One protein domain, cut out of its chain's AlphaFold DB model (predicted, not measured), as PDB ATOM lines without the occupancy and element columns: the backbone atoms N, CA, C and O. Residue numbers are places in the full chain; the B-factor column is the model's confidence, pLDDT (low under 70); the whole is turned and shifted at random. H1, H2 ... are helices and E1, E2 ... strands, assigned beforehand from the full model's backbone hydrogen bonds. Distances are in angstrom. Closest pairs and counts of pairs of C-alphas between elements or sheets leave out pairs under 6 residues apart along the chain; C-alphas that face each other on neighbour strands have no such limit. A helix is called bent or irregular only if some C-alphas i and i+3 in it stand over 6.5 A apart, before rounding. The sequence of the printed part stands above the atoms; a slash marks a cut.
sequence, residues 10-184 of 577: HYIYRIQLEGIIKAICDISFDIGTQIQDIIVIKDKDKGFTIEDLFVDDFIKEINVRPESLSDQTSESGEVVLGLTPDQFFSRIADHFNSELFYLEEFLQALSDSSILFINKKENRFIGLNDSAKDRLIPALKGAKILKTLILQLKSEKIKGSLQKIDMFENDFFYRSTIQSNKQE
ATOM      1  N   HIS A  10     -19.028 -34.194 -30.127       87.19
ATOM      2  CA  HIS A  10     -19.830 -35.392 -29.954       87.19
ATOM      3  C   HIS A  10     -20.987 -35.077 -29.021       87.19
ATOM      4  O   HIS A  10     -20.804 -34.435 -27.984       87.19
ATOM      5  N   TYR A  11     -22.173 -35.544 -29.377       88.25
ATOM      6  CA  TYR A  11     -23.384 -35.314 -28.608       88.25
ATOM      7  C   TYR A  11     -24.111 -36.626 -28.368       88.25
ATOM      8  O   TYR A  11     -24.271 -37.435 -29.280       88.25
ATOM      9  N   ILE A  12     -24.609 -36.789 -27.147       88.12
ATOM     10  CA  ILE A  12     -25.773 -37.639 -26.900       88.12
ATOM     11  C   ILE A  12     -26.984 -36.738 -27.062       88.12
ATOM     12  O   ILE A  12     -27.018 -35.644 -26.488       88.12
ATOM     13  N   TYR A  13     -27.961 -37.178 -27.836       86.25
ATOM     14  CA  TYR A  13     -29.182 -36.429 -28.058       86.25
ATOM     15  C   TYR A  13     -30.405 -37.244 -27.650       86.25
ATOM     16  O   TYR A  13     -30.359 -38.457 -27.484       86.25
ATOM     17  N   ARG A  14     -31.520 -36.553 -27.457       85.62
ATOM     18  CA  ARG A  14     -32.842 -37.144 -27.324       85.62
ATOM     19  C   ARG A  14     -33.828 -36.199 -27.979       85.62
ATOM     20  O   ARG A  14     -33.880 -35.021 -27.623       85.62
ATOM     21  N   ILE A  15     -34.592 -36.723 -28.925       85.19
ATOM     22  CA  ILE A  15     -35.725 -36.014 -29.509       85.19
ATOM     23  C   ILE A  15     -36.977 -36.449 -28.741       85.19
ATOM     24  O   ILE A  15     -37.184 -37.636 -28.504       85.19
ATOM     25  N   GLN A  16     -37.751 -35.481 -28.261       88.06
ATOM     26  CA  GLN A  16     -38.961 -35.686 -27.466       88.06
ATOM     27  C   GLN A  16     -40.151 -35.014 -28.146       88.06
ATOM     28  O   GLN A  16     -40.526 -33.890 -27.808       88.06
ATOM     29  N   LEU A  17     -40.756 -35.705 -29.112       88.75
ATOM     30  CA  LEU A  17     -41.924 -35.191 -29.834       88.75
ATOM     31  C   LEU A  17     -43.223 -35.218 -29.013       88.75
ATOM     32  O   LEU A  17     -44.201 -34.610 -29.434       88.75
ATOM     33  N   GLU A  18     -43.234 -35.865 -27.843       88.81
ATOM     34  CA  GLU A  18     -44.438 -36.095 -27.030       88.81
ATOM     35  C   GLU A  18     -45.236 -34.824 -26.752       88.81
ATOM     36  O   GLU A  18     -46.426 -34.785 -27.045       88.81
ATOM     37  N   GLY A  19     -44.595 -33.759 -26.262       88.25
ATOM     38  CA  GLY A  19     -45.311 -32.522 -25.940       88.25
ATOM     39  C   GLY A  19     -45.987 -31.884 -27.158       88.25
ATOM     40  O   GLY A  19     -47.091 -31.358 -27.052       88.25
ATOM     41  N   ILE A  20     -45.342 -31.963 -28.323       88.88
ATOM     42  CA  ILE A  20     -45.850 -31.388 -29.572       88.88
ATOM     43  C   ILE A  20     -46.968 -32.260 -30.153       88.88
ATOM     44  O   ILE A  20     -48.024 -31.750 -30.513       88.88
ATOM     45  N   ILE A  21     -46.750 -33.574 -30.224       91.38
ATOM     46  CA  ILE A  21     -47.715 -34.532 -30.768       91.38
ATOM     47  C   ILE A  21     -48.969 -34.574 -29.906       91.38
ATOM     48  O   ILE A  21     -50.072 -34.464 -30.437       91.38
ATOM     49  N   LYS A  22     -48.809 -34.663 -28.581       91.81
ATOM     50  CA  LYS A  22     -49.934 -34.692 -27.650       91.81
ATOM     51  C   LYS A  22     -50.782 -33.431 -27.766       91.81
ATOM     52  O   LYS A  22     -51.994 -33.550 -27.874       91.81
ATOM     53  N   ALA A  23     -50.166 -32.252 -27.876       89.94
ATOM     54  CA  ALA A  23     -50.910 -31.010 -28.083       89.94
ATOM     55  C   ALA A  23     -51.796 -31.058 -29.342       89.94
ATOM     56  O   ALA A  23     -52.946 -30.631 -29.299       89.94
ATOM     57  N   ILE A  24     -51.293 -31.602 -30.456       91.56
ATOM     58  CA  ILE A  24     -52.099 -31.741 -31.678       91.56
ATOM     59  C   ILE A  24     -53.205 -32.775 -31.503       91.56
ATOM     60  O   ILE A  24     -54.338 -32.525 -31.918       91.56
ATOM     61  N   CYS A  25     -52.909 -33.915 -30.884       93.75
ATOM     62  CA  CYS A  25     -53.899 -34.949 -30.614       93.75
ATOM     63  C   CYS A  25     -55.023 -34.448 -29.695       93.75
ATOM     64  O   CYS A  25     -56.190 -34.638 -30.031       93.75
ATOM     65  N   ASP A  26     -54.685 -33.742 -28.613       93.50
ATOM     66  CA  ASP A  26     -55.632 -33.150 -27.664       93.50
ATOM     67  C   ASP A  26     -56.547 -32.143 -28.370       93.50
ATOM     68  O   ASP A  26     -57.768 -32.264 -28.311       93.50
ATOM     69  N   ILE A  27     -55.974 -31.210 -29.145       92.94
ATOM     70  CA  ILE A  27     -56.761 -30.247 -29.933       92.94
ATOM     71  C   ILE A  27     -57.682 -30.982 -30.918       92.94
ATOM     72  O   ILE A  27     -58.846 -30.614 -31.080       92.94
ATOM     73  N   SER A  28     -57.179 -32.020 -31.590       94.06
ATOM     74  CA  SER A  28     -57.966 -32.791 -32.560       94.06
ATOM     75  C   SER A  28     -59.138 -33.516 -31.887       94.06
ATOM     76  O   SER A  28     -60.247 -33.525 -32.427       94.06
ATOM     77  N   PHE A  29     -58.904 -34.087 -30.704       94.56
ATOM     78  CA  PHE A  29     -59.906 -34.783 -29.903       94.56
ATOM     79  C   PHE A  29     -60.969 -33.826 -29.351       94.56
ATOM     80  O   PHE A  29     -62.167 -34.107 -29.448       94.56
ATOM     81  N   ASP A  30     -60.554 -32.657 -28.861       94.00
ATOM     82  CA  ASP A  30     -61.449 -31.604 -28.378       94.00
ATOM     83  C   ASP A  30     -62.346 -31.070 -29.497       94.00
ATOM     84  O   ASP A  30     -63.560 -30.940 -29.315       94.00
ATOM     85  N   ILE A  31     -61.778 -30.810 -30.683       93.19
ATOM     86  CA  ILE A  31     -62.558 -30.412 -31.862       93.19
ATOM     87  C   ILE A  31     -63.580 -31.501 -32.191       93.19
ATOM     88  O   ILE A  31     -64.754 -31.182 -32.370       93.19
ATOM     89  N   GLY A  32     -63.155 -32.768 -32.253       93.25
ATOM     90  CA  GLY A  32     -64.028 -33.910 -32.537       93.25
ATOM     91  C   GLY A  32     -65.203 -34.011 -31.567       93.25
ATOM     92  O   GLY A  32     -66.350 -34.108 -32.001       93.25
ATOM     93  N   THR A  33     -64.927 -33.867 -30.271       92.50
ATOM     94  CA  THR A  33     -65.935 -33.853 -29.202       92.50
ATOM     95  C   THR A  33     -66.924 -32.696 -29.370       92.50
ATOM     96  O   THR A  33     -68.133 -32.893 -29.266       92.50
ATOM     97  N   GLN A  34     -66.443 -31.490 -29.689       92.75
ATOM     98  CA  GLN A  34     -67.298 -30.312 -29.889       92.75
ATOM     99  C   GLN A  34     -68.184 -30.408 -31.136       92.75
ATOM    100  O   GLN A  34     -69.263 -29.815 -31.167       92.75
ATOM    101  N   ILE A  35     -67.741 -31.125 -32.172       91.31
ATOM    102  CA  ILE A  35     -68.470 -31.252 -33.442       91.31
ATOM    103  C   ILE A  35     -69.134 -32.622 -33.626       91.31
ATOM    104  O   ILE A  35     -69.594 -32.913 -34.733       91.31
ATOM    105  N   GLN A  36     -69.204 -33.449 -32.578       90.88
ATOM    106  CA  GLN A  36     -69.668 -34.842 -32.646       90.88
ATOM    107  C   GLN A  36     -71.062 -35.000 -33.284       90.88
ATOM    108  O   GLN A  36     -71.316 -35.974 -33.986       90.88
ATOM    109  N   ASP A  37     -71.935 -33.997 -33.139       87.88
ATOM    110  CA  ASP A  37     -73.291 -33.996 -33.708       87.88
ATOM    111  C   ASP A  37     -73.322 -33.854 -35.239       87.88
ATOM    112  O   ASP A  37     -74.339 -34.130 -35.882       87.88
ATOM    113  N   ILE A  38     -72.219 -33.399 -35.841       87.81
ATOM    114  CA  ILE A  38     -72.115 -33.093 -37.274       87.81
ATOM    115  C   ILE A  38     -71.010 -33.888 -37.985       87.81
ATOM    116  O   ILE A  38     -70.663 -33.554 -39.127       87.81
ATOM    117  N   ILE A  39     -70.455 -34.913 -37.335       87.69
ATOM    118  CA  ILE A  39     -69.512 -35.885 -37.908       87.69
ATOM    119  C   ILE A  39     -70.031 -37.314 -37.705       87.69
ATOM    120  O   ILE A  39     -70.952 -37.555 -36.931       87.69
ATOM    121  N   VAL A  40     -69.477 -38.269 -38.454       85.06
ATOM    122  CA  VAL A  40     -69.834 -39.686 -38.309       85.06
ATOM    123  C   VAL A  40     -69.045 -40.262 -37.139       85.06
ATOM    124  O   VAL A  40     -67.819 -40.284 -37.203       85.06
ATOM    125  N   ILE A  41     -69.753 -40.729 -36.110       89.31
ATOM    126  CA  ILE A  41     -69.186 -41.453 -34.965       89.31
ATOM    127  C   ILE A  41     -69.725 -42.883 -34.926       89.31
ATOM    128  O   ILE A  41     -70.865 -43.135 -35.332       89.31
ATOM    129  N   LYS A  42     -68.887 -43.816 -34.479       82.75
ATOM    130  CA  LYS A  42     -69.142 -45.261 -34.490       82.75
ATOM    131  C   LYS A  42     -70.246 -45.661 -33.513       82.75
ATOM    132  O   LYS A  42     -71.092 -46.482 -33.860       82.75
ATOM    133  N   ASP A  43     -70.254 -45.056 -32.327       83.19
ATOM    134  CA  ASP A  43     -71.231 -45.311 -31.270       83.19
ATOM    135  C   ASP A  43     -71.676 -43.987 -30.634       83.19
ATOM    136  O   ASP A  43     -70.931 -43.348 -29.893       83.19
ATOM    137  N   LYS A  44     -72.907 -43.557 -30.936       80.81
ATOM    138  CA  LYS A  44     -73.443 -42.287 -30.424       80.81
ATOM    139  C   LYS A  44     -73.626 -42.279 -28.911       80.81
ATOM    140  O   LYS A  44     -73.546 -41.207 -28.318       80.81
ATOM    141  N   ASP A  45     -73.849 -43.439 -28.300       82.25
ATOM    142  CA  ASP A  45     -74.105 -43.540 -26.863       82.25
ATOM    143  C   ASP A  45     -72.807 -43.417 -26.051       82.25
ATOM    144  O   ASP A  45     -72.836 -43.032 -24.882       82.25
ATOM    145  N   LYS A  46     -71.656 -43.690 -26.683       81.19
ATOM    146  CA  LYS A  46     -70.317 -43.542 -26.090       81.19
ATOM    147  C   LYS A  46     -69.667 -42.180 -26.351       81.19
ATOM    148  O   LYS A  46     -68.636 -41.887 -25.750       81.19
ATOM    149  N   GLY A  47     -70.274 -41.344 -27.194       86.56
ATOM    150  CA  GLY A  47     -69.704 -40.061 -27.611       86.56
ATOM    151  C   GLY A  47     -68.490 -40.221 -28.532       86.56
ATOM    152  O   GLY A  47     -68.236 -41.297 -29.066       86.56
ATOM    153  N   PHE A  48     -67.754 -39.131 -28.754       90.00
ATOM    154  CA  PHE A  48     -66.553 -39.140 -29.593       90.00
ATOM    155  C   PHE A  48     -65.385 -39.887 -28.925       90.00
ATOM    156  O   PHE A  48     -65.000 -39.571 -27.798       90.00
ATOM    157  N   THR A  49     -64.795 -40.860 -29.627       89.38
ATOM    158  CA  THR A  49     -63.712 -41.714 -29.108       89.38
ATOM    159  C   THR A  49     -62.461 -41.697 -29.994       89.38
ATOM    160  O   THR A  49     -62.436 -41.113 -31.076       89.38
ATOM    161  N   ILE A  50     -61.392 -42.373 -29.553       86.88
ATOM    162  CA  ILE A  50     -60.144 -42.528 -30.325       86.88
ATOM    163  C   ILE A  50     -60.400 -43.208 -31.682       86.88
ATOM    164  O   ILE A  50     -59.801 -42.822 -32.685       86.88
ATOM    165  N   GLU A  51     -61.324 -44.177 -31.734       87.69
ATOM    166  CA  GLU A  51     -61.702 -44.894 -32.965       87.69
ATOM    167  C   GLU A  51     -62.401 -43.991 -34.003       87.69
ATOM    168  O   GLU A  51     -62.469 -44.312 -35.197       87.69
ATOM    169  N   ASP A  52     -62.934 -42.855 -33.551       90.31
ATOM    170  CA  ASP A  52     -63.551 -41.838 -34.399       90.31
ATOM    171  C   ASP A  52     -62.533 -40.791 -34.876       90.31
ATOM    172  O   ASP A  52     -62.775 -40.094 -35.867       90.31
ATOM    173  N   LEU A  53     -61.386 -40.686 -34.193       92.44
ATOM    174  CA  LEU A  53     -60.380 -39.659 -34.439       92.44
ATOM    175  C   LEU A  53     -59.410 -40.032 -35.563       92.44
ATOM    176  O   LEU A  53     -59.192 -39.217 -36.463       92.44
ATOM    177  N   PHE A  54     -58.851 -41.243 -35.536       93.25
ATOM    178  CA  PHE A  54     -57.816 -41.686 -36.478       93.25
ATOM    179  C   PHE A  54     -58.320 -42.750 -37.455       93.25
ATOM    180  O   PHE A  54     -59.276 -43.474 -37.180       93.25
ATOM    181  N   VAL A  55     -57.681 -42.834 -38.622       92.44
ATOM    182  CA  VAL A  55     -57.951 -43.899 -39.595       92.44
ATOM    183  C   VAL A  55     -57.430 -45.248 -39.092       92.44
ATOM    184  O   VAL A  55     -56.348 -45.335 -38.511       92.44
ATOM    185  N   ASP A  56     -58.189 -46.314 -39.346       89.31
ATOM    186  CA  ASP A  56     -57.907 -47.655 -38.817       89.31
ATOM    187  C   ASP A  56     -56.531 -48.198 -39.251       89.31
ATOM    188  O   ASP A  56     -55.892 -48.934 -38.498       89.31
ATOM    189  N   ASP A  57     -56.061 -47.835 -40.447       91.12
ATOM    190  CA  ASP A  57     -54.755 -48.264 -40.958       91.12
ATOM    191  C   ASP A  57     -53.595 -47.645 -40.168       91.12
ATOM    192  O   ASP A  57     -52.641 -48.347 -39.846       91.12
ATOM    193  N   PHE A  58     -53.719 -46.381 -39.754       92.62
ATOM    194  CA  PHE A  58     -52.722 -45.719 -38.912       92.62
ATOM    195  C   PHE A  58     -52.678 -46.317 -37.502       92.62
ATOM    196  O   PHE A  58     -51.607 -46.523 -36.942       92.62
ATOM    197  N   ILE A  59     -53.837 -46.672 -36.933       90.50
ATOM    198  CA  ILE A  59     -53.915 -47.347 -35.624       90.50
ATOM    199  C   ILE A  59     -53.128 -48.669 -35.655       90.50
ATOM    200  O   ILE A  59     -52.403 -48.990 -34.709       90.50
ATOM    201  N   LYS A  60     -53.238 -49.420 -36.757       88.94
ATOM    202  CA  LYS A  60     -52.464 -50.651 -36.966       88.94
ATOM    203  C   LYS A  60     -50.979 -50.368 -37.181       88.94
ATOM    204  O   LYS A  60     -50.165 -51.111 -36.644       88.94
ATOM    205  N   GLU A  61     -50.642 -49.321 -37.936       89.38
ATOM    206  CA  GLU A  61     -49.260 -48.891 -38.197       89.38
ATOM    207  C   GLU A  61     -48.492 -48.645 -36.892       89.38
ATOM    208  O   GLU A  61     -47.401 -49.177 -36.712       89.38
ATOM    209  N   ILE A  62     -49.107 -47.956 -35.927       91.25
ATOM    210  CA  ILE A  62     -48.504 -47.686 -34.609       91.25
ATOM    211  C   ILE A  62     -48.585 -48.881 -33.634       91.25
ATOM    212  O   ILE A  62     -48.452 -48.722 -32.418       91.25
ATOM    213  N   ASN A  63     -48.836 -50.091 -34.148       86.69
ATOM    214  CA  ASN A  63     -48.942 -51.342 -33.394       86.69
ATOM    215  C   ASN A  63     -49.987 -51.324 -32.260       86.69
ATOM    216  O   ASN A  63     -49.826 -51.980 -31.223       86.69
ATOM    217  N   VAL A  64     -51.096 -50.604 -32.449       87.06
ATOM    218  CA  VAL A  64     -52.243 -50.643 -31.535       87.06
ATOM    219  C   VAL A  64     -53.314 -51.558 -32.118       87.06
ATOM    220  O   VAL A  64     -53.763 -51.400 -33.251       87.06
ATOM    221  N   ARG A  65     -53.750 -52.548 -31.334       83.00
ATOM    222  CA  ARG A  65     -54.880 -53.399 -31.730       83.00
ATOM    223  C   ARG A  65     -56.177 -52.604 -31.558       83.00
ATOM    224  O   ARG A  65     -56.364 -52.078 -30.460       83.00
ATOM    225  N   PRO A  66     -57.087 -52.541 -32.548       80.62
ATOM    226  CA  PRO A  66     -58.355 -51.812 -32.409       80.62
ATOM    227  C   PRO A  66     -59.144 -52.240 -31.165       80.62
ATOM    228  O   PRO A  66     -59.641 -51.414 -30.413       80.62
ATOM    229  N   GLU A  67     -59.125 -53.541 -30.874       79.31
ATOM    230  CA  GLU A  67     -59.668 -54.157 -29.659       79.31
ATOM    231  C   GLU A  67     -59.219 -53.503 -28.342       79.31
ATOM    232  O   GLU A  67     -59.981 -53.489 -27.380       79.31
ATOM    233  N   SER A  68     -57.994 -52.974 -28.287       83.38
ATOM    234  CA  SER A  68     -57.416 -52.365 -27.083       83.38
ATOM    235  C   SER A  68     -57.832 -50.910 -26.859       83.38
ATOM    236  O   SER A  68     -57.443 -50.318 -25.856       83.38
ATOM    237  N   LEU A  69     -58.616 -50.327 -27.769       84.38
ATOM    238  CA  LEU A  69     -59.123 -48.956 -27.659       84.38
ATOM    239  C   LEU A  69     -60.444 -48.859 -26.889       84.38
ATOM    240  O   LEU A  69     -60.854 -47.765 -26.516       84.38
ATOM    241  N   SER A  70     -61.110 -49.987 -26.648       81.81
ATOM    242  CA  SER A  70     -62.397 -50.053 -25.956       81.81
ATOM    243  C   SER A  70     -62.353 -51.064 -24.819       81.81
ATOM    244  O   SER A  70     -61.688 -52.092 -24.951       81.81
ATOM    245  N   ASP A  71     -63.118 -50.818 -23.757       82.06
ATOM    246  CA  ASP A  71     -63.271 -51.771 -22.658       82.06
ATOM    247  C   ASP A  71     -63.751 -53.133 -23.167       82.06
ATOM    248  O   ASP A  71     -64.721 -53.231 -23.928       82.06
ATOM    249  N   GLN A  72     -63.078 -54.191 -22.726       77.06
ATOM    250  CA  GLN A  72     -63.405 -55.565 -23.084       77.06
ATOM    251  C   GLN A  72     -63.854 -56.348 -21.866       77.06
ATOM    252  O   GLN A  72     -63.301 -56.193 -20.786       77.06
ATOM    253  N   THR A  73     -64.825 -57.238 -22.040       76.69
ATOM    254  CA  THR A  73     -65.181 -58.217 -21.010       76.69
ATOM    255  C   THR A  73     -64.519 -59.546 -21.354       76.69
ATOM    256  O   THR A  73     -64.760 -60.096 -22.428       76.69
ATOM    257  N   SER A  74     -63.662 -60.047 -20.468       75.31
ATOM    258  CA  SER A  74     -63.019 -61.350 -20.619       75.31
ATOM    259  C   SER A  74     -64.045 -62.487 -20.528       75.31
ATOM    260  O   SER A  74     -65.148 -62.321 -20.005       75.31
ATOM    261  N   GLU A  75     -63.655 -63.691 -20.957       75.88
ATOM    262  CA  GLU A  75     -64.467 -64.907 -20.783       75.88
ATOM    263  C   GLU A  75     -64.759 -65.230 -19.300       75.88
ATOM    264  O   GLU A  75     -65.722 -65.934 -19.001       75.88
ATOM    265  N   SER A  76     -63.968 -64.687 -18.364       76.31
ATOM    266  CA  SER A  76     -64.180 -64.789 -16.912       76.31
ATOM    267  C   SER A  76     -65.098 -63.700 -16.332       76.31
ATOM    268  O   SER A  76     -65.383 -63.730 -15.136       76.31
ATOM    269  N   GLY A  77     -65.582 -62.760 -17.152       75.94
ATOM    270  CA  GLY A  77     -66.430 -61.643 -16.725       75.94
ATOM    271  C   GLY A  77     -65.667 -60.431 -16.172       75.94
ATOM    272  O   GLY A  77     -66.298 -59.512 -15.652       75.94
ATOM    273  N   GLU A  78     -64.335 -60.403 -16.272       78.25
ATOM    274  CA  GLU A  78     -63.520 -59.252 -15.867       78.25
ATOM    275  C   GLU A  78     -63.490 -58.189 -16.967       78.25
ATOM    276  O   GLU A  78     -63.366 -58.505 -18.149       78.25
ATOM    277  N   VAL A  79     -63.579 -56.913 -16.583       79.19
ATOM    278  CA  VAL A  79     -63.464 -55.794 -17.525       79.19
ATOM    279  C   VAL A  79     -61.996 -55.396 -17.659       79.19
ATOM    280  O   VAL A  79     -61.389 -54.899 -16.711       79.19
ATOM    281  N   VAL A  80     -61.428 -55.599 -18.844       80.25
ATOM    282  CA  VAL A  80     -60.126 -55.065 -19.247       80.25
ATOM    283  C   VAL A  80     -60.362 -53.673 -19.821       80.25
ATOM    284  O   VAL A  80     -61.010 -53.539 -20.857       80.25
ATOM    285  N   LEU A  81     -59.861 -52.646 -19.136       80.81
ATOM    286  CA  LEU A  81     -60.020 -51.258 -19.573       80.81
ATOM    287  C   LEU A  81     -59.256 -50.998 -20.876       80.81
ATOM    288  O   LEU A  81     -58.109 -51.431 -21.027       80.81
ATOM    289  N   GLY A  82     -59.893 -50.273 -21.793       82.75
ATOM    290  CA  GLY A  82     -59.260 -49.787 -23.015       82.75
ATOM    291  C   GLY A  82     -58.195 -48.719 -22.737       82.75
ATOM    292  O   GLY A  82     -58.103 -48.162 -21.640       82.75
ATOM    293  N   LEU A  83     -57.381 -48.417 -23.747       86.75
ATOM    294  CA  LEU A  83     -56.408 -47.326 -23.691       86.75
ATOM    295  C   LEU A  83     -57.112 -45.979 -23.517       86.75
ATOM    296  O   LEU A  83     -58.033 -45.639 -24.260       86.75
ATOM    297  N   THR A  84     -56.625 -45.170 -22.577       89.19
ATOM    298  CA  THR A  84     -57.068 -43.776 -22.473       89.19
ATOM    299  C   THR A  84     -56.526 -42.944 -23.645       89.19
ATOM    300  O   THR A  84     -55.495 -43.311 -24.222       89.19
ATOM    301  N   PRO A  85     -57.154 -41.797 -23.986       89.38
ATOM    302  CA  PRO A  85     -56.621 -40.879 -24.999       89.38
ATOM    303  C   PRO A  85     -55.159 -40.505 -24.744       89.38
ATOM    304  O   PRO A  85     -54.331 -40.627 -25.638       89.38
ATOM    305  N   ASP A  86     -54.816 -40.188 -23.495       89.50
ATOM    306  CA  ASP A  86     -53.446 -39.897 -23.070       89.50
ATOM    307  C   ASP A  86     -52.467 -41.036 -23.383       89.50
ATOM    308  O   ASP A  86     -51.416 -40.806 -23.978       89.50
ATOM    309  N   GLN A  87     -52.815 -42.274 -23.018       90.19
ATOM    310  CA  GLN A  87     -51.962 -43.437 -23.279       90.19
ATOM    311  C   GLN A  87     -51.793 -43.688 -24.779       90.19
ATOM    312  O   GLN A  87     -50.716 -44.077 -25.228       90.19
ATOM    313  N   PHE A  88     -52.853 -43.475 -25.557       91.94
ATOM    314  CA  PHE A  88     -52.814 -43.626 -27.003       91.94
ATOM    315  C   PHE A  88     -51.974 -42.528 -27.671       91.94
ATOM    316  O   PHE A  88     -51.156 -42.826 -28.538       91.94
ATOM    317  N   PHE A  89     -52.095 -41.272 -27.236       94.38
ATOM    318  CA  PHE A  89     -51.314 -40.155 -27.775       94.38
ATOM    319  C   PHE A  89     -49.821 -40.287 -27.465       94.38
ATOM    320  O   PHE A  89     -49.001 -39.999 -28.338       94.38
ATOM    321  N   SER A  90     -49.452 -40.801 -26.287       91.00
ATOM    322  CA  SER A  90     -48.051 -41.140 -26.001       91.00
ATOM    323  C   SER A  90     -47.525 -42.235 -26.941       91.00
ATOM    324  O   SER A  90     -46.405 -42.115 -27.426       91.00
ATOM    325  N   ARG A  91     -48.335 -43.241 -27.318       91.25
ATOM    326  CA  ARG A  91     -47.921 -44.247 -28.324       91.25
ATOM    327  C   ARG A  91     -47.695 -43.654 -29.711       91.25
ATOM    328  O   ARG A  91     -46.752 -44.051 -30.389       91.25
ATOM    329  N   ILE A  92     -48.525 -42.695 -30.128       93.25
ATOM    330  CA  ILE A  92     -48.291 -41.944 -31.372       93.25
ATOM    331  C   ILE A  92     -46.944 -41.216 -31.292       93.25
ATOM    332  O   ILE A  92     -46.170 -41.233 -32.247       93.25
ATOM    333  N   ALA A  93     -46.651 -40.581 -30.156       91.44
ATOM    334  CA  ALA A  93     -45.387 -39.882 -29.977       91.44
ATOM    335  C   ALA A  93     -44.177 -40.818 -30.035       91.44
ATOM    336  O   ALA A  93     -43.181 -40.475 -30.672       91.44
ATOM    337  N   ASP A  94     -44.271 -41.992 -29.412       89.44
ATOM    338  CA  ASP A  94     -43.226 -43.014 -29.457       89.44
ATOM    339  C   ASP A  94     -42.974 -43.498 -30.889       89.44
ATOM    340  O   ASP A  94     -41.816 -43.546 -31.301       89.44
ATOM    341  N   HIS A  95     -44.038 -43.748 -31.664       91.31
ATOM    342  CA  HIS A  95     -43.945 -44.104 -33.086       91.31
ATOM    343  C   HIS A  95     -43.177 -43.055 -33.890       91.31
ATOM    344  O   HIS A  95     -42.195 -43.358 -34.559       91.31
ATOM    345  N   PHE A  96     -43.559 -41.780 -33.787       90.44
ATOM    346  CA  PHE A  96     -42.852 -40.737 -34.530       90.44
ATOM    347  C   PHE A  96     -41.415 -40.521 -34.039       90.44
ATOM    348  O   PHE A  96     -40.551 -40.199 -34.851       90.44
ATOM    349  N   ASN A  97     -41.128 -40.698 -32.744       87.06
ATOM    350  CA  ASN A  97     -39.757 -40.622 -32.234       87.06
ATOM    351  C   ASN A  97     -38.877 -41.757 -32.789       87.06
ATOM    352  O   ASN A  97     -37.707 -41.504 -33.078       87.06
ATOM    353  N   SER A  98     -39.408 -42.978 -32.940       83.75
ATOM    354  CA  SER A  98     -38.654 -44.111 -33.497       83.75
ATOM    355  C   SER A  98     -38.460 -44.002 -35.007       83.75
ATOM    356  O   SER A  98     -37.366 -44.272 -35.498       83.75
ATOM    357  N   GLU A  99     -39.484 -43.549 -35.734       86.94
ATOM    358  CA  GLU A  99     -39.460 -43.481 -37.200       86.94
ATOM    359  C   GLU A  99     -38.705 -42.263 -37.746       86.94
ATOM    360  O   GLU A  99     -38.254 -42.276 -38.889       86.94
ATOM    361  N   LEU A 100     -38.512 -41.207 -36.945       87.94
ATOM    362  CA  LEU A 100     -37.944 -39.933 -37.402       87.94
ATOM    363  C   LEU A 100     -36.633 -40.080 -38.189       87.94
ATOM    364  O   LEU A 100     -36.458 -39.449 -39.229       87.94
ATOM    365  N   PHE A 101     -35.712 -40.915 -37.702       84.19
ATOM    366  CA  PHE A 101     -34.397 -41.124 -38.320       84.19
ATOM    367  C   PHE A 101     -34.422 -42.070 -39.530       84.19
ATOM    368  O   PHE A 101     -33.367 -42.406 -40.078       84.19
ATOM    369  N   TYR A 102     -35.610 -42.496 -39.947       84.06
ATOM    370  CA  TYR A 102     -35.859 -43.265 -41.161       84.06
ATOM    371  C   TYR A 102     -36.662 -42.463 -42.196       84.06
ATOM    372  O   TYR A 102     -36.793 -42.912 -43.332       84.06
ATOM    373  N   LEU A 103     -37.129 -41.256 -41.848       88.06
ATOM    374  CA  LEU A 103     -37.786 -40.350 -42.789       88.06
ATOM    375  C   LEU A 103     -36.760 -39.721 -43.737       88.06
ATOM    376  O   LEU A 103     -35.830 -39.034 -43.302       88.06
ATOM    377  N   GLU A 104     -36.959 -39.912 -45.040       86.38
ATOM    378  CA  GLU A 104     -36.073 -39.383 -46.078       86.38
ATOM    379  C   GLU A 104     -35.981 -37.854 -46.006       86.38
ATOM    380  O   GLU A 104     -34.885 -37.306 -46.059       86.38
ATOM    381  N   GLU A 105     -37.096 -37.160 -45.767       89.00
ATOM    382  CA  GLU A 105     -37.127 -35.699 -45.653       89.00
ATOM    383  C   GLU A 105     -36.323 -35.184 -44.454       89.00
ATOM    384  O   GLU A 105     -35.693 -34.125 -44.537       89.00
ATOM    385  N   PHE A 106     -36.327 -35.924 -43.339       89.88
ATOM    386  CA  PHE A 106     -35.528 -35.578 -42.164       89.88
ATOM    387  C   PHE A 106     -34.038 -35.742 -42.468       89.88
ATOM    388  O   PHE A 106     -33.252 -34.826 -42.227       89.88
ATOM    389  N   LEU A 107     -33.651 -36.888 -43.033       88.69
ATOM    390  CA  LEU A 107     -32.259 -37.193 -43.365       88.69
ATOM    391  C   LEU A 107     -31.712 -36.268 -44.460       88.69
ATOM    392  O   LEU A 107     -30.586 -35.791 -44.345       88.69
ATOM    393  N   GLN A 108     -32.513 -35.948 -45.477       87.44
ATOM    394  CA  GLN A 108     -32.139 -35.026 -46.549       87.44
ATOM    395  C   GLN A 108     -31.892 -33.611 -46.017       87.44
ATOM    396  O   GLN A 108     -30.934 -32.955 -46.419       87.44
ATOM    397  N   ALA A 109     -32.707 -33.147 -45.066       88.00
ATOM    398  CA  ALA A 109     -32.504 -31.848 -44.427       88.00
ATOM    399  C   ALA A 109     -31.214 -31.779 -43.584       88.00
ATOM    400  O   ALA A 109     -30.743 -30.683 -43.265       88.00
ATOM    401  N   LEU A 110     -30.631 -32.929 -43.224       89.69
ATOM    402  CA  LEU A 110     -29.347 -33.011 -42.535       89.69
ATOM    403  C   LEU A 110     -28.143 -33.045 -43.485       89.69
ATOM    404  O   LEU A 110     -27.042 -32.729 -43.031       89.69
ATOM    405  N   SER A 111     -28.309 -33.375 -44.767       85.75
ATOM    406  CA  SER A 111     -27.193 -33.455 -45.726       85.75
ATOM    407  C   SER A 111     -26.448 -32.119 -45.871       85.75
ATOM    408  O   SER A 111     -25.222 -32.087 -45.834       85.75
ATOM    409  N   ASP A 112     -27.168 -30.993 -45.855       82.81
ATOM    410  CA  ASP A 112     -26.587 -29.638 -45.904       82.81
ATOM    411  C   ASP A 112     -26.071 -29.124 -44.538       82.81
ATOM    412  O   ASP A 112     -25.817 -27.927 -44.342       82.81
ATOM    413  N   SER A 113     -25.975 -29.996 -43.533       89.31
ATOM    414  CA  SER A 113     -25.620 -29.622 -42.162       89.31
ATOM    415  C   SER A 113     -24.140 -29.839 -41.832       89.31
ATOM    416  O   SER A 113     -23.384 -30.443 -42.584       89.31
ATOM    417  N   SER A 114     -23.718 -29.367 -40.653       90.31
ATOM    418  CA  SER A 114     -22.403 -29.678 -40.078       90.31
ATOM    419  C   SER A 114     -22.373 -31.005 -39.304       90.31
ATOM    420  O   SER A 114     -21.376 -31.280 -38.637       90.31
ATOM    421  N   ILE A 115     -23.440 -31.814 -39.346       92.25
ATOM    422  CA  ILE A 115     -23.467 -33.155 -38.749       92.25
ATOM    423  C   ILE A 115     -22.797 -34.134 -39.719       92.25
ATOM    424  O   ILE A 115     -23.162 -34.206 -40.889       92.25
ATOM    425  N   LEU A 116     -21.814 -34.880 -39.216       90.56
ATOM    426  CA  LEU A 116     -21.060 -35.892 -39.959       90.56
ATOM    427  C   LEU A 116     -21.730 -37.265 -39.896       90.56
ATOM    428  O   LEU A 116     -21.792 -37.983 -40.890       90.56
ATOM    429  N   PHE A 117     -22.186 -37.639 -38.702       90.62
ATOM    430  CA  PHE A 117     -22.578 -39.004 -38.374       90.62
ATOM    431  C   PHE A 117     -23.671 -39.009 -37.316       90.62
ATOM    432  O   PHE A 117     -23.596 -38.238 -36.358       90.62
ATOM    433  N   ILE A 118     -24.634 -39.917 -37.459       91.19
ATOM    434  CA  ILE A 118     -25.642 -40.241 -36.450       91.19
ATOM    435  C   ILE A 118     -25.662 -41.757 -36.242       91.19
ATOM    436  O   ILE A 118     -25.861 -42.513 -37.189       91.19
ATOM    437  N   ASN A 119     -25.512 -42.183 -34.989       90.44
ATOM    438  CA  ASN A 119     -25.883 -43.511 -34.517       90.44
ATOM    439  C   ASN A 119     -27.313 -43.432 -33.971       90.44
ATOM    440  O   ASN A 119     -27.542 -42.876 -32.890       90.44
ATOM    441  N   LYS A 120     -28.270 -43.970 -34.732       87.69
ATOM    442  CA  LYS A 120     -29.704 -43.881 -34.429       87.69
ATOM    443  C   LYS A 120     -30.069 -44.730 -33.215       87.69
ATOM    444  O   LYS A 120     -30.882 -44.315 -32.397       87.69
ATOM    445  N   LYS A 121     -29.421 -45.887 -33.061       82.94
ATOM    446  CA  LYS A 121     -29.671 -46.841 -31.972       82.94
ATOM    447  C   LYS A 121     -29.236 -46.299 -30.612       82.94
ATOM    448  O   LYS A 121     -29.943 -46.457 -29.619       82.94
ATOM    449  N   GLU A 122     -28.081 -45.643 -30.561       82.38
ATOM    450  CA  GLU A 122     -27.528 -45.091 -29.319       82.38
ATOM    451  C   GLU A 122     -27.915 -43.629 -29.058       82.38
ATOM    452  O   GLU A 122     -27.545 -43.071 -28.023       82.38
ATOM    453  N   ASN A 123     -28.640 -42.994 -29.983       85.25
ATOM    454  CA  ASN A 123     -28.934 -41.561 -29.975       85.25
ATOM    455  C   ASN A 123     -27.668 -40.699 -29.816       85.25
ATOM    456  O   ASN A 123     -27.584 -39.806 -28.963       85.25
ATOM    457  N   ARG A 124     -26.651 -40.980 -30.637       88.25
ATOM    458  CA  ARG A 124     -25.393 -40.220 -30.667       88.25
ATOM    459  C   ARG A 124     -25.195 -39.569 -32.023       88.25
ATOM    460  O   ARG A 124     -25.516 -40.169 -33.042       88.25
ATOM    461  N   PHE A 125     -24.624 -38.371 -32.049       89.12
ATOM    462  CA  PHE A 125     -24.172 -37.766 -33.301       89.12
ATOM    463  C   PHE A 125     -22.828 -37.057 -33.149       89.12
ATOM    464  O   PHE A 125     -22.430 -36.658 -32.050       89.12
ATOM    465  N   ILE A 126     -22.139 -36.897 -34.277       89.00
ATOM    466  CA  ILE A 126     -20.873 -36.169 -34.402       89.00
ATOM    467  C   ILE A 126     -21.090 -34.977 -35.328       89.00
ATOM    468  O   ILE A 126     -21.637 -35.134 -36.418       89.00
ATOM    469  N   GLY A 127     -20.655 -33.792 -34.910       89.81
ATOM    470  CA  GLY A 127     -20.735 -32.566 -35.701       89.81
ATOM    471  C   GLY A 127     -19.417 -31.802 -35.769       89.81
ATOM    472  O   GLY A 127     -18.587 -31.902 -34.871       89.81
ATOM    473  N   LEU A 128     -19.243 -30.997 -36.818       86.75
ATOM    474  CA  LEU A 128     -18.072 -30.145 -37.061       86.75
ATOM    475  C   LEU A 128     -18.089 -28.821 -36.286       86.75
ATOM    476  O   LEU A 128     -17.341 -27.914 -36.645       86.75
ATOM    477  N   ASN A 129     -18.975 -28.642 -35.304       85.81
ATOM    478  CA  ASN A 129     -18.981 -27.496 -34.389       85.81
ATOM    479  C   ASN A 129     -20.084 -27.632 -33.335       85.81
ATOM    480  O   ASN A 129     -21.034 -28.395 -33.496       85.81
ATOM    481  N   ASP A 130     -20.013 -26.784 -32.305       84.00
ATOM    482  CA  ASP A 130     -21.022 -26.727 -31.243       84.00
ATOM    483  C   ASP A 130     -22.432 -26.339 -31.729       84.00
ATOM    484  O   ASP A 130     -23.423 -26.617 -31.048       84.00
ATOM    485  N   SER A 131     -22.535 -25.706 -32.903       86.69
ATOM    486  CA  SER A 131     -23.808 -25.345 -33.536       86.69
ATOM    487  C   SER A 131     -24.388 -26.456 -34.416       86.69
ATOM    488  O   SER A 131     -25.489 -26.303 -34.943       86.69
ATOM    489  N   ALA A 132     -23.715 -27.605 -34.548       87.44
ATOM    490  CA  ALA A 132     -24.225 -28.730 -35.330       87.44
ATOM    491  C   ALA A 132     -25.573 -29.233 -34.799       87.44
ATOM    492  O   ALA A 132     -26.465 -29.543 -35.585       87.44
ATOM    493  N   LYS A 133     -25.780 -29.212 -33.475       86.19
ATOM    494  CA  LYS A 133     -27.071 -29.555 -32.854       86.19
ATOM    495  C   LYS A 133     -28.229 -28.676 -33.336       86.19
ATOM    496  O   LYS A 133     -29.357 -29.149 -33.425       86.19
ATOM    497  N   ASP A 134     -27.958 -27.413 -33.672       87.31
ATOM    498  CA  ASP A 134     -28.995 -26.458 -34.072       87.31
ATOM    499  C   ASP A 134     -29.569 -26.825 -35.452       87.31
ATOM    500  O   ASP A 134     -30.663 -26.395 -35.810       87.31
ATOM    501  N   ARG A 135     -28.868 -27.682 -36.210       89.38
ATOM    502  CA  ARG A 135     -29.306 -28.216 -37.507       89.38
ATOM    503  C   ARG A 135     -30.390 -29.287 -37.396       89.38
ATOM    504  O   ARG A 135     -31.103 -29.509 -38.370       89.38
ATOM    505  N   LEU A 136     -30.590 -29.870 -36.212       88.81
ATOM    506  CA  LEU A 136     -31.696 -30.797 -35.962       88.81
ATOM    507  C   LEU A 136     -33.065 -30.089 -36.024       88.81
ATOM    508  O   LEU A 136     -34.042 -30.708 -36.432       88.81
ATOM    509  N   ILE A 137     -33.156 -28.796 -35.673       89.31
ATOM    510  CA  ILE A 137     -34.428 -28.043 -35.692       89.31
ATOM    511  C   ILE A 137     -34.966 -27.869 -37.125       89.31
ATOM    512  O   ILE A 137     -36.115 -28.245 -37.371       89.31
ATOM    513  N   PRO A 138     -34.188 -27.342 -38.094       88.75
ATOM    514  CA  PRO A 138     -34.613 -27.307 -39.490       88.75
ATOM    515  C   PRO A 138     -34.993 -28.684 -40.041       88.75
ATOM    516  O   PRO A 138     -35.977 -28.774 -40.771       88.75
ATOM    517  N   ALA A 139     -34.273 -29.744 -39.659       90.25
ATOM    518  CA  ALA A 139     -34.588 -31.104 -40.090       90.25
ATOM    519  C   ALA A 139     -35.932 -31.604 -39.536       90.25
ATOM    520  O   ALA A 139     -36.749 -32.125 -40.293       90.25
ATOM    521  N   LEU A 140     -36.222 -31.353 -38.252       89.19
ATOM    522  CA  LEU A 140     -37.521 -31.661 -37.640       89.19
ATOM    523  C   LEU A 140     -38.685 -30.963 -38.355       89.19
ATOM    524  O   LEU A 140     -39.715 -31.584 -38.611       89.19
ATOM    525  N   LYS A 141     -38.512 -29.686 -38.712       87.69
ATOM    526  CA  LYS A 141     -39.505 -28.927 -39.490       87.69
ATOM    527  C   LYS A 141     -39.661 -29.499 -40.902       87.69
ATOM    528  O   LYS A 141     -40.776 -29.635 -41.401       87.69
ATOM    529  N   GLY A 142     -38.547 -29.858 -41.541       86.62
ATOM    530  CA  GLY A 142     -38.518 -30.478 -42.868       86.62
ATOM    531  C   GLY A 142     -39.288 -31.799 -42.934       86.62
ATOM    532  O   GLY A 142     -39.995 -32.032 -43.913       86.62
ATOM    533  N   ALA A 143     -39.236 -32.592 -41.859       88.50
ATOM    534  CA  ALA A 143     -39.943 -33.867 -41.728       88.50
ATOM    535  C   ALA A 143     -41.478 -33.738 -41.678       88.50
ATOM    536  O   ALA A 143     -42.179 -34.729 -41.858       88.50
ATOM    537  N   LYS A 144     -42.020 -32.532 -41.428       87.62
ATOM    538  CA  LYS A 144     -43.469 -32.229 -41.453       87.62
ATOM    539  C   LYS A 144     -44.329 -33.204 -40.634       87.62
ATOM    540  O   LYS A 144     -45.460 -33.515 -41.010       87.62
ATOM    541  N   ILE A 145     -43.816 -33.639 -39.484       88.75
ATOM    542  CA  ILE A 145     -44.424 -34.659 -38.612       88.75
ATOM    543  C   ILE A 145     -45.878 -34.323 -38.261       88.75
ATOM    544  O   ILE A 145     -46.756 -35.180 -38.353       88.75
ATOM    545  N   LEU A 146     -46.164 -33.063 -37.911       89.19
ATOM    546  CA  LEU A 146     -47.520 -32.647 -37.547       89.19
ATOM    547  C   LEU A 146     -48.487 -32.702 -38.723       89.19
ATOM    548  O   LEU A 146     -49.634 -33.119 -38.568       89.19
ATOM    549  N   LYS A 147     -48.025 -32.315 -39.914       89.06
ATOM    550  CA  LYS A 147     -48.824 -32.423 -41.133       89.06
ATOM    551  C   LYS A 147     -49.144 -33.885 -41.432       89.06
ATOM    552  O   LYS A 147     -50.290 -34.188 -41.755       89.06
ATOM    553  N   THR A 148     -48.163 -34.775 -41.287       89.81
ATOM    554  CA  THR A 148     -48.359 -36.221 -41.439       89.81
ATOM    555  C   THR A 148     -49.386 -36.739 -40.439       89.81
ATOM    556  O   THR A 148     -50.345 -37.381 -40.853       89.81
ATOM    557  N   LEU A 149     -49.273 -36.377 -39.157       91.69
ATOM    558  CA  LEU A 149     -50.245 -36.738 -38.120       91.69
ATOM    559  C   LEU A 149     -51.673 -36.265 -38.454       91.69
ATOM    560  O   LEU A 149     -52.620 -37.040 -38.342       91.69
ATOM    561  N   ILE A 150     -51.841 -35.021 -38.913       92.44
ATOM    562  CA  ILE A 150     -53.158 -34.469 -39.285       92.44
ATOM    563  C   ILE A 150     -53.780 -35.238 -40.455       92.44
ATOM    564  O   ILE A 150     -54.993 -35.445 -40.485       92.44
ATOM    565  N   LEU A 151     -52.976 -35.686 -41.423       91.88
ATOM    566  CA  LEU A 151     -53.480 -36.468 -42.555       91.88
ATOM    567  C   LEU A 151     -54.082 -37.814 -42.121       91.88
ATOM    568  O   LEU A 151     -55.004 -38.283 -42.792       91.88
ATOM    569  N   GLN A 152     -53.637 -38.366 -40.985       93.62
ATOM    570  CA  GLN A 152     -54.147 -39.615 -40.405       93.62
ATOM    571  C   GLN A 152     -55.474 -39.463 -39.651       93.62
ATOM    572  O   GLN A 152     -56.055 -40.451 -39.199       93.62
ATOM    573  N   LEU A 153     -55.989 -38.239 -39.509       93.44
ATOM    574  CA  LEU A 153     -57.306 -38.020 -38.921       93.44
ATOM    575  C   LEU A 153     -58.411 -38.561 -39.843       93.44
ATOM    576  O   LEU A 153     -58.304 -38.545 -41.068       93.44
ATOM    577  N   LYS A 154     -59.521 -39.019 -39.272       93.12
ATOM    578  CA  LYS A 154     -60.627 -39.621 -40.036       93.12
ATOM    579  C   LYS A 154     -61.563 -38.577 -40.650       93.12
ATOM    580  O   LYS A 154     -62.093 -38.767 -41.742       93.12
ATOM    581  N   SER A 155     -61.767 -37.456 -39.955       92.81
ATOM    582  CA  SER A 155     -62.736 -36.418 -40.327       92.81
ATOM    583  C   SER A 155     -62.097 -35.258 -41.092       92.81
ATOM    584  O   SER A 155     -61.269 -34.525 -40.550       92.81
ATOM    585  N   GLU A 156     -62.574 -35.001 -42.313       91.62
ATOM    586  CA  GLU A 156     -62.155 -33.842 -43.120       91.62
ATOM    587  C   GLU A 156     -62.469 -32.494 -42.453       91.62
ATOM    588  O   GLU A 156     -61.757 -31.516 -42.667       91.62
ATOM    589  N   LYS A 157     -63.495 -32.429 -41.590       91.81
ATOM    590  CA  LYS A 157     -63.792 -31.211 -40.818       91.81
ATOM    591  C   LYS A 157     -62.716 -30.934 -39.766       91.81
ATOM    592  O   LYS A 157     -62.302 -29.788 -39.629       91.81
ATOM    593  N   ILE A 158     -62.249 -31.970 -39.058       92.69
ATOM    594  CA  ILE A 158     -61.173 -31.831 -38.063       92.69
ATOM    595  C   ILE A 158     -59.867 -31.464 -38.778       92.69
ATOM    596  O   ILE A 158     -59.217 -30.494 -38.392       92.69
ATOM    597  N   LYS A 159     -59.541 -32.150 -39.886       92.62
ATOM    598  CA  LYS A 159     -58.388 -31.797 -40.733       92.62
ATOM    599  C   LYS A 159     -58.438 -30.344 -41.184       92.62
ATOM    600  O   LYS A 159     -57.460 -29.627 -41.016       92.62
ATOM    601  N   GLY A 160     -59.579 -29.905 -41.722       89.50
ATOM    602  CA  GLY A 160     -59.801 -28.537 -42.193       89.50
ATOM    603  C   GLY A 160     -59.522 -27.480 -41.123       89.50
ATOM    604  O   GLY A 160     -58.869 -26.479 -41.410       89.50
ATOM    605  N   SER A 161     -59.937 -27.733 -39.880       88.06
ATOM    606  CA  SER A 161     -59.663 -26.847 -38.739       88.06
ATOM    607  C   SER A 161     -58.175 -26.750 -38.384       88.06
ATOM    608  O   SER A 161     -57.741 -25.730 -37.851       88.06
ATOM    609  N   LEU A 162     -57.386 -27.778 -38.706       89.88
ATOM    610  CA  LEU A 162     -55.955 -27.870 -38.398       89.88
ATOM    611  C   LEU A 162     -55.047 -27.569 -39.601       89.88
ATOM    612  O   LEU A 162     -53.827 -27.561 -39.459       89.88
ATOM    613  N   GLN A 163     -55.601 -27.264 -40.780       81.00
ATOM    614  CA  GLN A 163     -54.826 -27.051 -42.013       81.00
ATOM    615  C   GLN A 163     -53.776 -25.933 -41.932       81.00
ATOM    616  O   GLN A 163     -52.872 -25.919 -42.758       81.00
ATOM    617  N   LYS A 164     -53.896 -25.003 -40.973       82.38
ATOM    618  CA  LYS A 164     -52.957 -23.886 -40.762       82.38
ATOM    619  C   LYS A 164     -51.987 -24.107 -39.600       82.38
ATOM    620  O   LYS A 164     -51.369 -23.145 -39.149       82.38
ATOM    621  N   ILE A 165     -51.893 -25.324 -39.056       79.94
ATOM    622  CA  ILE A 165     -51.001 -25.597 -37.919       79.94
ATOM    623  C   ILE A 165     -49.534 -25.313 -38.269       79.94
ATOM    624  O   ILE A 165     -48.769 -24.846 -37.431       79.94
ATOM    625  N   ASP A 166     -49.176 -25.525 -39.535       71.19
ATOM    626  CA  ASP A 166     -47.861 -25.266 -40.113       71.19
ATOM    627  C   ASP A 166     -47.459 -23.786 -40.020       71.19
ATOM    628  O   ASP A 166     -46.281 -23.476 -39.863       71.19
ATOM    629  N   MET A 167     -48.423 -22.857 -40.015       74.81
ATOM    630  CA  MET A 167     -48.163 -21.429 -39.788       74.81
ATOM    631  C   MET A 167     -47.641 -21.124 -38.376       74.81
ATOM    632  O   MET A 167     -47.073 -20.054 -38.154       74.81
ATOM    633  N   PHE A 168     -47.853 -22.029 -37.419       74.00
ATOM    634  CA  PHE A 168     -47.393 -21.885 -36.039       74.00
ATOM    635  C   PHE A 168     -46.080 -22.635 -35.773       74.00
ATOM    636  O   PHE A 168     -45.442 -22.379 -34.747       74.00
ATOM    637  N   GLU A 169     -45.629 -23.489 -36.699       79.44
ATOM    638  CA  GLU A 169     -44.336 -24.168 -36.617       79.44
ATOM    639  C   GLU A 169     -43.185 -23.164 -36.767       79.44
ATOM    640  O   GLU A 169     -42.922 -22.592 -37.826       79.44
ATOM    641  N   ASN A 170     -42.447 -22.952 -35.683       79.69
ATOM    642  CA  ASN A 170     -41.275 -22.086 -35.664       79.69
ATOM    643  C   ASN A 170     -40.161 -22.713 -34.822       79.69
ATOM    644  O   ASN A 170     -40.363 -23.707 -34.129       79.69
ATOM    645  N   ASP A 171     -38.968 -22.129 -34.872       81.62
ATOM    646  CA  ASP A 171     -37.794 -22.719 -34.224       81.62
ATOM    647  C   ASP A 171     -37.944 -22.788 -32.695       81.62
ATOM    648  O   ASP A 171     -37.430 -23.709 -32.066       81.62
ATOM    649  N   PHE A 172     -38.691 -21.855 -32.086       80.25
ATOM    650  CA  PHE A 172     -38.974 -21.875 -30.649       80.25
ATOM    651  C   PHE A 172     -39.861 -23.061 -30.263       80.25
ATOM    652  O   PHE A 172     -39.632 -23.673 -29.222       80.25
ATOM    653  N   PHE A 173     -40.819 -23.417 -31.122       78.75
ATOM    654  CA  PHE A 173     -41.723 -24.547 -30.918       78.75
ATOM    655  C   PHE A 173     -40.970 -25.884 -30.815       78.75
ATOM    656  O   PHE A 173     -41.287 -26.689 -29.949       78.75
ATOM    657  N   TYR A 174     -39.916 -26.076 -31.618       84.62
ATOM    658  CA  TYR A 174     -39.094 -27.297 -31.613       84.62
ATOM    659  C   TYR A 174     -37.891 -27.253 -30.665       84.62
ATOM    660  O   TYR A 174     -37.206 -28.258 -30.465       84.62
ATOM    661  N   ARG A 175     -37.593 -26.097 -30.064       80.12
ATOM    662  CA  ARG A 175     -36.384 -25.926 -29.250       80.12
ATOM    663  C   ARG A 175     -36.373 -26.823 -28.013       80.12
ATOM    664  O   ARG A 175     -35.312 -27.295 -27.622       80.12
ATOM    665  N   SER A 176     -37.532 -27.046 -27.395       81.69
ATOM    666  CA  SER A 176     -37.683 -27.935 -26.234       81.69
ATOM    667  C   SER A 176     -37.718 -29.418 -26.607       81.69
ATOM    668  O   SER A 176     -37.562 -30.264 -25.729       81.69
ATOM    669  N   THR A 177     -37.895 -29.739 -27.891       86.19
ATOM    670  CA  THR A 177     -37.954 -31.111 -28.410       86.19
ATOM    671  C   THR A 177     -36.578 -31.761 -28.456       86.19
ATOM    672  O   THR A 177     -36.482 -32.978 -28.349       86.19
ATOM    673  N   ILE A 178     -35.506 -30.979 -28.611       86.06
ATOM    674  CA  ILE A 178     -34.138 -31.500 -28.704       86.06
ATOM    675  C   ILE A 178     -33.422 -31.285 -27.375       86.06
ATOM    676  O   ILE A 178     -33.084 -30.164 -26.996       86.06
ATOM    677  N   GLN A 179     -33.125 -32.385 -26.693       86.62
ATOM    678  CA  GLN A 179     -32.183 -32.407 -25.582       86.62
ATOM    679  C   GLN A 179     -30.852 -32.930 -26.103       86.62
ATOM    680  O   GLN A 179     -30.804 -33.974 -26.745       86.62
ATOM    681  N   SER A 180     -29.759 -32.215 -25.849       86.00
ATOM    682  CA  SER A 180     -28.432 -32.625 -26.312       86.00
ATOM    683  C   SER A 180     -27.378 -32.327 -25.257       86.00
ATOM    684  O   SER A 180     -27.277 -31.184 -24.808       86.00
ATOM    685  N   ASN A 181     -26.554 -33.319 -24.939       87.81
ATOM    686  CA  ASN A 181     -25.437 -33.197 -24.013       87.81
ATOM    687  C   ASN A 181     -24.128 -33.429 -24.765       87.81
ATOM    688  O   ASN A 181     -23.873 -34.535 -25.254       87.81
ATOM    689  N   LYS A 182     -23.304 -32.378 -24.842       87.69
ATOM    690  CA  LYS A 182     -21.955 -32.469 -25.406       87.69
ATOM    691  C   LYS A 182     -21.127 -33.421 -24.547       87.69
ATOM    692  O   LYS A 182     -21.113 -33.286 -23.326       87.69
ATOM    693  N   GLN A 183     -20.468 -34.375 -25.187       85.56
ATOM    694  CA  GLN A 183     -19.524 -35.276 -24.542       85.56
ATOM    695  C   GLN A 183     -18.137 -34.633 -24.544       85.56
ATOM    696  O   GLN A 183     -17.743 -34.002 -25.529       85.56
ATOM    697  N   GLU A 184     -17.401 -34.785 -23.445       77.31
ATOM    698  CA  GLU A 184     -15.964 -34.525 -23.471       77.31
ATOM    699  C   GLU A 184     -15.306 -35.573 -24.368       77.31
ATOM    700  O   GLU A 184     -15.637 -36.751 -24.289       77.31
TER     701      GLU A 184
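What this domain is: This is residues 10 to 184 of the 577 residues of an uncharacterized protein of Flavobacterium pectinovorum (UniProt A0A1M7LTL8). A small, strongly twisted sheet of four strands makes one end of the domain, with H7 packed on one face and H6 beside H7; the other end is a helical part built round H1, with H2, H5 and H9 touching it. H5 runs from this helical part to the sheet, which it only grazes, while the stretch round residues 72 to 80 sticks out from the helical end as a narrow arm. The printed part has 175 residues, with eleven named helices and four named strands in the order E1 H1 H2 H3 H4 H5 H6 E2 E3 H7 H8 H9 H10 H11 E4. The sheet's order is E2 E3 E1 E4, all antiparallel, and the class is mixed, helices and strands. The whole is only just compact, close to loose, with a radius of gyration of the C-alphas of 18.8 A and spans of 58 by 41 by 23 A.

Where its parts are: The sheet holds E1, residues 10 to 15, 15.9 A long from C-alpha 10 at (-19.830, -35.392, -29.954); E2, residues 115 to 119; E3, residues 124 to 127; and E4, residues 178 to 183, 15.7 A long, ending at C-alpha 183 at (-19.524, -35.276, -24.542). H7, residues 132 to 142, is 16.3 A long, and H6, residues 104 to 111, is 10.7 A. H5, residues 85 to 102, is the longest helix at 26.4 A, from C-alpha 85 at (-56.621, -40.879, -24.999); it is irregular, with C-alphas 98 and 101 7.1 A apart. H1, residues 18 to 34, is 23.8 A long. The shorter helices are H2, residues 50 to 53; H3, 56 to 61; H4, 66 to 69; H8, 145 to 151; H9, 156 to 162; H10, 165 to 168; and H11, 171 to 175.

How they stand to each other: In the sheet, E1 and E4 have N 14 and O 179 within hydrogen-bond range at 2.8 A. E3 and E1 have N 11 and O 125 at 2.9 A. The hairpin E2 and E3 has N 119 and O 124 at 2.8 A. H7 is on one face, giving two layers, a sheet with a helix on one face; its height over the sheet is 5.9 A, and it lies only just over none of the strands, with 2 of its C-alphas falling on E3. H6 touches H7 at a shallow tilt of 31 degrees, opposite ways, closest at the C-alphas of Ala 109 and Ala 139, 4.9 A. H11 touches H7, closest at the C-alphas of Ile 137 and Tyr 174, 6.2 A. H5 only grazes the sheet, with its residues 96 to 101. H1 is the hub. Its residues 18 to 25 touch H5 at a steep tilt of 46 degrees, opposite ways, with the C-alphas of Glu 18 and Ala 93 closest at 4.9 A. Its residues 28 to 32 touch H9, closest at Ser 28 and Ile 158, C-alphas 6.4 A apart, and also H2, closest at Phe 29 and Leu 53, C-alphas 6.7 A apart. H8 and H9 form a helical hairpin and only just touch, with 3 pairs of C-alphas within 8 A, the closest those of Ile 150 and Lys 159 at 6.0 A. H10 touches H8, closest at the C-alphas of Lys 147 and Asp 166, 7.3 A. H2 and H4 only just touch, with 3 pairs of C-alphas within 8 A, the closest those of Ile 50 and Leu 69 at 7.0 A. H3 and H4 touch only at the corner, and only just, with 3 pairs; H3 and H5 are near each other. H1, H3, H6, H8, H9 and H11 have every O i to N i+4 pair within hydrogen-bond range; H5 has 12 of 14 and H7 4 of 7, and H2, H4 and H10 are too short for such a pair.

The domain as a whole: The C-alphas farthest apart, those of Gly 77 and Leu 128, are 61.2 A apart, while the first and last printed C-alphas are 7.6 A apart. The printed part has no cut. The long links are H1 to H2 and H4 to H5, 15 residues each; in the second, residues 72 to 73 pair with 79 to 80, antiparallel. Mean pLDDT of the printed part is 87.2, no printed residue is under 70, and H10 has a mean of 75.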